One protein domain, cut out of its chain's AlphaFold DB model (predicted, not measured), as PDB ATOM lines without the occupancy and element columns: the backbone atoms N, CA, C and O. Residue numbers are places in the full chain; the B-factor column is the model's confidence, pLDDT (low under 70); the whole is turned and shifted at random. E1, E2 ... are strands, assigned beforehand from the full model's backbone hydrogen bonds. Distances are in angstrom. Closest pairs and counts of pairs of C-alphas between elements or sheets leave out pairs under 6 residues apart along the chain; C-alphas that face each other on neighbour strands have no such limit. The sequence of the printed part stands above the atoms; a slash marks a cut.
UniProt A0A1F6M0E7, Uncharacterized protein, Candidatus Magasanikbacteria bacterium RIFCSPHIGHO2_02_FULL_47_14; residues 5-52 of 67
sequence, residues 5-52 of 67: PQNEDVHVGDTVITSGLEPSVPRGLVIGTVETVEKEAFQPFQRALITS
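AT A GLANCE: This is residues 5 to 52 of the 67 residues of an uncharacterized protein of Candidatus Magasanikbacteria bacterium RIFCSPHIGHO2_02_FULL_47_14 (UniProt A0A1F6M0E7). The domain has little regular structure: a small, strongly twisted sheet of three strands spreads into a V, with E2 bending by 66 degrees at residue 35, residues 18 to 29 looping at one tip and residues 39 to 44 at the other. The 48 printed residues have no named helix; E1, E2 and E3 form a meander, each strand the antiparallel neighbour of the one before. The class is all strand, with 19 residues in named elements. It is loose, radius of gyration of the C-alphas 12.1 A, and spans 35 by 20 by 14 A.

IN THESE COORDINATES: E1, residues 15 to 17, begins at C-alpha (167.467, 152.310, 175.521) and measures 6.5 A. E2, residues 30 to 38, measures 21.0 A. E3, residues 45 to 51, measures 19.8 A and ends at C-alpha (161.613, 144.990, 178.615).

HOW THE PARTS SIT: Hairpin E1 and E2 is antiparallel at 123 degrees; N 16 and O 32, 2.8 A, are within hydrogen-bond range. Hairpin E2 and E3 is antiparallel at 127 degrees, with N 35 and O 49 at 2.8 A.

THE WHOLE: The farthest C-alphas, Ser 24 and Ala 41, are 35.3 A apart. The printed part has no cut. The link E1 to E2 is long. No printed residue is under 70 in pLDDT.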
ATOM      1  N   PRO A   5     178.669 148.188 186.410       97.19
ATOM      2  CA  PRO A   5     179.408 148.769 187.529       97.19
ATOM      3  C   PRO A   5     178.523 149.688 188.381       97.19
ATOM      4  O   PRO A   5     177.651 150.381 187.868       97.19
ATOM      5  N   GLN A   6     178.744 149.705 189.696       95.56
ATOM      6  CA  GLN A   6     177.913 150.443 190.666       95.56
ATOM      7  C   GLN A   6     177.915 151.971 190.480       95.56
ATOM      8  O   GLN A   6     177.020 152.655 190.983       95.56
ATOM      9  N   ASN A   7     178.939 152.504 189.816       95.06
ATOM     10  CA  ASN A   7     179.127 153.926 189.542       95.06
ATOM     11  C   ASN A   7     178.626 154.352 188.154       95.06
ATOM     12  O   ASN A   7     178.699 155.539 187.854       95.06
ATOM     13  N   GLU A   8     178.153 153.416 187.327       96.62
ATOM     14  CA  GLU A   8     177.513 153.767 186.061       96.62
ATOM     15  C   GLU A   8     176.128 154.356 186.302       96.62
ATOM     16  O   GLU A   8     175.383 153.910 187.186       96.62
ATOM     17  N   ASP A   9     175.804 155.349 185.484       96.00
ATOM     18  CA  ASP A   9     174.534 156.051 185.524       96.00
ATOM     19  C   ASP A   9     173.553 155.373 184.563       96.00
ATOM     20  O   ASP A   9     173.736 155.402 183.345       96.00
ATOM     21  N   VAL A  10     172.559 154.683 185.122       97.31
ATOM     22  CA  VAL A  10     171.545 153.931 184.375       97.31
ATOM     23  C   VAL A  10     170.180 154.317 184.915       97.31
ATOM     24  O   VAL A  10     169.925 154.212 186.117       97.31
ATOM     25  N   HIS A  11     169.287 154.711 184.018       98.06
ATOM     26  CA  HIS A  11     167.958 155.195 184.347       98.06
ATOM     27  C   HIS A  11     166.868 154.308 183.751       98.06
ATOM     28  O   HIS A  11     167.013 153.695 182.692       98.06
ATOM     29  N   VAL A  12     165.723 154.276 184.431       98.25
ATOM     30  CA  VAL A  12     164.494 153.717 183.860       98.25
ATOM     31  C   VAL A  12     164.128 154.503 182.601       98.25
ATOM     32  O   VAL A  12     164.122 155.733 182.609       98.25
ATOM     33  N   GLY A  13     163.811 153.784 181.526       98.25
ATOM     34  CA  GLY A  13     163.544 154.346 180.202       98.25
ATOM     35  C   GLY A  13     164.756 154.383 179.268       98.25
ATOM     36  O   GLY A  13     164.567 154.579 178.067       98.25
ATOM     37  N   ASP A  14     165.973 154.131 179.761       98.50
ATOM     38  CA  ASP A  14     167.157 154.079 178.902       98.50
ATOM     39  C   ASP A  14     167.027 152.975 177.847       98.50
ATOM     40  O   ASP A  14     166.579 151.857 178.123       98.50
ATOM     41  N   THR A  15     167.443 153.285 176.618       98.06
ATOM     42  CA  THR A  15     167.467 152.310 175.521       98.06
ATOM     43  C   THR A  15     168.741 151.480 175.584       98.06
ATOM     44  O   THR A  15     169.852 152.008 175.587       98.06
ATOM     45  N   VAL A  16     168.584 150.161 175.559       98.19
ATOM     46  CA  VAL A  16     169.687 149.204 175.544       98.19
ATOM     47  C   VAL A  16     169.937 148.725 174.119       98.19
ATOM     48  O   VAL A  16     169.033 148.205 173.459       98.19
ATOM     49  N   ILE A  17     171.186 148.859 173.669       97.62
ATOM     50  CA  ILE A  17     171.655 148.410 172.354       97.62
ATOM     51  C   ILE A  17     172.846 147.452 172.477       97.62
ATOM     52  O   ILE A  17     173.570 147.462 173.474       97.62
ATOM     53  N   THR A  18     173.096 146.646 171.447       97.50
ATOM     54  CA  THR A  18     174.327 145.851 171.339       97.50
ATOM     55  C   THR A  18     175.562 146.755 171.238       97.50
ATOM     56  O   THR A  18     175.579 147.744 170.504       97.50
ATOM     57  N   SER A  19     176.631 146.404 171.957       96.69
ATOM     58  CA  SER A  19     177.885 147.177 171.998       96.69
ATOM     59  C   SER A  19     178.823 146.907 170.818       96.69
ATOM     60  O   SER A  19     179.710 147.716 170.535       96.69
ATOM     61  N   GLY A  20     178.656 145.772 170.142       96.12
ATOM     62  CA  GLY A  20     179.569 145.303 169.101       96.12
ATOM     63  C   GLY A  20     180.941 144.845 169.597       96.12
ATOM     64  O   GLY A  20     181.896 144.879 168.833       96.12
ATOM     65  N   LEU A  21     181.065 144.473 170.879       96.19
ATOM     66  CA  LEU A  21     182.315 143.922 171.427       96.19
ATOM     67  C   LEU A  21     182.560 142.466 171.006       96.19
ATOM     68  O   LEU A  21     183.705 142.032 170.952       96.19
ATOM     69  N   GLU A  22     181.490 141.730 170.716       94.62
ATOM     70  CA  GLU A  22     181.563 140.395 170.134       94.62
ATOM     71  C   GLU A  22     181.616 140.531 168.601       94.62
ATOM     72  O   GLU A  22     180.699 141.139 168.043       94.62
ATOM     73  N   PRO A  23     182.629 139.977 167.901       92.19
ATOM     74  CA  PRO A  23     182.788 140.144 166.452       92.19
ATOM     75  C   PRO A  23     181.553 139.768 165.626       92.19
ATOM     76  O   PRO A  23     181.260 140.390 164.614       92.19
ATOM     77  N   SER A  24     180.794 138.768 166.072       92.94
ATOM     78  CA  SER A  24     179.599 138.291 165.366       92.94
ATOM     79  C   SER A  24     178.339 139.133 165.604       92.94
ATOM     80  O   SER A  24     177.301 138.865 165.000       92.94
ATOM     81  N   VAL A  25     178.399 140.148 166.469       94.81
ATOM     82  CA  VAL A  25     177.238 140.961 166.844       94.81
ATOM     83  C   VAL A  25     177.504 142.411 166.452       94.81
ATOM     84  O   VAL A  25     178.340 143.059 167.074       94.81
ATOM     85  N   PRO A  26     176.794 142.985 165.466       95.56
ATOM     86  CA  PRO A  26     176.995 144.383 165.119       95.56
ATOM     87  C   PRO A  26     176.541 145.290 166.268       95.56
ATOM     88  O   PRO A  26     175.602 144.977 167.005       95.56
ATOM     89  N   ARG A  27     177.200 146.441 166.418       95.94
ATOM     90  CA  ARG A  27     176.776 147.498 167.346       95.94
ATOM     91  C   ARG A  27     175.451 148.114 166.885       95.94
ATOM     92  O   ARG A  27     175.253 148.329 165.694       95.94
ATOM     93  N   GLY A  28     174.603 148.493 167.840       96.25
ATOM     94  CA  GLY A  28     173.435 149.341 167.585       96.25
ATOM     95  C   GLY A  28     172.113 148.607 167.375       96.25
ATOM     96  O   GLY A  28     171.115 149.258 167.084       96.25
ATOM     97  N   LEU A  29     172.063 147.285 167.551       95.81
ATOM     98  CA  LEU A  29     170.796 146.554 167.546       95.81
ATOM     99  C   LEU A  29     170.056 146.804 168.858       95.81
ATOM    100  O   LEU A  29     170.624 146.608 169.932       95.81
ATOM    101  N   VAL A  30     168.792 147.217 168.771       96.88
ATOM    102  CA  VAL A  30     167.948 147.475 169.944       96.88
ATOM    103  C   VAL A  30     167.583 146.161 170.628       96.88
ATOM    104  O   VAL A  30     167.058 145.248 169.995       96.88
ATOM    105  N   ILE A  31     167.832 146.093 171.935       97.25
ATOM    106  CA  ILE A  31     167.432 144.976 172.801       97.25
ATOM    107  C   ILE A  31     166.118 145.319 173.514       97.25
ATOM    108  O   ILE A  31     165.211 144.486 173.585       97.25
ATOM    109  N   GLY A  32     166.009 146.551 174.017       98.00
ATOM    110  CA  GLY A  32     164.808 147.052 174.675       98.00
ATOM    111  C   GLY A  32     165.067 148.254 175.570       98.00
ATOM    112  O   GLY A  32     166.036 148.981 175.358       98.00
ATOM    113  N   THR A  33     164.201 148.461 176.556       98.50
ATOM    114  CA  THR A  33     164.269 149.598 177.486       98.50
ATOM    115  C   THR A  33     164.441 149.132 178.924       98.50
ATOM    116  O   THR A  33     163.891 148.099 179.311       98.50
ATOM    117  N   VAL A  34     165.188 149.890 179.724       98.62
ATOM    118  CA  VAL A  34     165.323 149.642 181.164       98.62
ATOM    119  C   VAL A  34     163.973 149.865 181.845       98.62
ATOM    120  O   VAL A  34     163.429 150.965 181.809       98.62
ATOM    121  N   GLU A  35     163.447 148.821 182.475       98.50
ATOM    122  CA  GLU A  35     162.212 148.855 183.264       98.50
ATOM    123  C   GLU A  35     162.499 149.200 184.725       98.50
ATOM    124  O   GLU A  35     161.848 150.059 185.310       98.50
ATOM    125  N   THR A  36     163.526 148.561 185.291       98.38
ATOM    126  CA  THR A  36     163.934 148.726 186.690       98.38
ATOM    127  C   THR A  36     165.450 148.640 186.795       98.38
ATOM    128  O   THR A  36     166.078 147.845 186.091       98.38
ATOM    129  N   VAL A  37     166.030 149.411 187.716       98.06
ATOM    130  CA  VAL A  37     167.436 149.299 188.119       98.06
ATOM    131  C   VAL A  37     167.497 148.757 189.543       98.06
ATOM    132  O   VAL A  37     166.961 149.349 190.476       98.06
ATOM    133  N   GLU A  38     168.140 147.606 189.701       97.50
ATOM    134  CA  GLU A  38     168.323 146.909 190.969       97.50
ATOM    135  C   GLU A  38     169.739 147.172 191.483       97.50
ATOM    136  O   GLU A  38     170.735 146.716 190.904       97.50
ATOM    137  N   LYS A  39     169.826 147.916 192.587       95.25
ATOM    138  CA  LYS A  39     171.087 148.296 193.220       95.25
ATOM    139  C   LYS A  39     171.085 147.862 194.679       95.25
ATOM    140  O   LYS A  39     170.396 148.444 195.511       95.25
ATOM    141  N   GLU A  40     171.875 146.839 194.979       92.69
ATOM    142  CA  GLU A  40     172.037 146.319 196.336       92.69
ATOM    143  C   GLU A  40     173.340 146.815 196.963       92.69
ATOM    144  O   GLU A  40     174.386 146.880 196.308       92.69
ATOM    145  N   ALA A  41     173.284 147.144 198.254       91.19
ATOM    146  CA  ALA A  41     174.471 147.505 199.015       91.19
ATOM    147  C   ALA A  41     175.460 146.329 199.073       91.19
ATOM    148  O   ALA A  41     175.060 145.169 199.163       91.19
ATOM    149  N   PHE A  42     176.759 146.642 199.059       90.56
ATOM    150  CA  PHE A  42     177.866 145.677 199.148       90.56
ATOM    151  C   PHE A  42     177.997 144.685 197.975       90.56
ATOM    152  O   PHE A  42     178.892 143.843 198.004       90.56
ATOM    153  N   GLN A  43     177.183 144.806 196.921       94.25
ATOM    154  CA  GLN A  43     177.383 144.069 195.672       94.25
ATOM    155  C   GLN A  43     178.337 144.827 194.732       94.25
ATOM    156  O   GLN A  43     178.215 146.045 194.594       94.25
ATOM    157  N   PRO A  44     179.257 144.141 194.026       94.81
ATOM    158  CA  PRO A  44     180.196 144.796 193.109       94.81
ATOM    159  C   PRO A  44     179.522 145.352 191.846       94.81
ATOM    160  O   PRO A  44     180.073 146.237 191.193       94.81
ATOM    161  N   PHE A  45     178.326 144.858 191.510       97.94
ATOM    162  CA  PHE A  45     177.586 145.234 190.310       97.94
ATOM    163  C   PHE A  45     176.122 145.522 190.624       97.94
ATOM    164  O   PHE A  45     175.547 144.909 191.523       97.94
ATOM    165  N   GLN A  46     175.531 146.432 189.856       97.75
ATOM    166  CA  GLN A  46     174.093 146.645 189.767       97.75
ATOM    167  C   GLN A  46     173.520 145.866 188.573       97.75
ATOM    168  O   GLN A  46     174.248 145.357 187.707       97.75
ATOM    169  N   ARG A  47     172.198 145.723 188.544       97.81
ATOM    170  CA  ARG A  47     171.468 144.989 187.507       97.81
ATOM    171  C   ARG A  47     170.334 145.854 186.979       97.81
ATOM    172  O   ARG A  47     169.846 146.738 187.669       97.81
ATOM    173  N   ALA A  48     169.913 145.580 185.753       98.38
ATOM    174  CA  ALA A  48     168.754 146.235 185.162       98.38
ATOM    175  C   ALA A  48     167.817 145.199 184.545       98.38
ATOM    176  O   ALA A  48     168.262 144.330 183.784       98.38
ATOM    177  N   LEU A  49     166.527 145.287 184.851       98.31
ATOM    178  CA  LEU A  49     165.489 144.533 184.155       98.31
ATOM    179  C   LEU A  49     165.155 145.262 182.858       98.31
ATOM    180  O   LEU A  49     164.971 146.477 182.860       98.31
ATOM    181  N   ILE A  50     165.155 144.526 181.746       98.19
ATOM    182  CA  ILE A  50     164.978 145.088 180.404       98.19
ATOM    183  C   ILE A  50     163.702 144.513 179.807       98.19
ATOM    184  O   ILE A  50     163.581 143.293 179.679       98.19
ATOM    185  N   THR A  51     162.792 145.383 179.385       97.81
ATOM    186  CA  THR A  51     161.613 144.990 178.615       97.81
ATOM    187  C   THR A  51     161.967 144.990 177.133       97.81
ATOM    188  O   THR A  51     162.393 146.010 176.587       97.81
ATOM    189  N   SER A  52     161.795 143.847 176.466       95.88
ATOM    190  CA  SER A  52     161.954 143.775 175.013       95.88
ATOM    191  C   SER A  52     160.697 144.299 174.312       95.88
ATOM    192  O   SER A  52     159.591 143.933 174.712       95.88
TER     193      SER A  52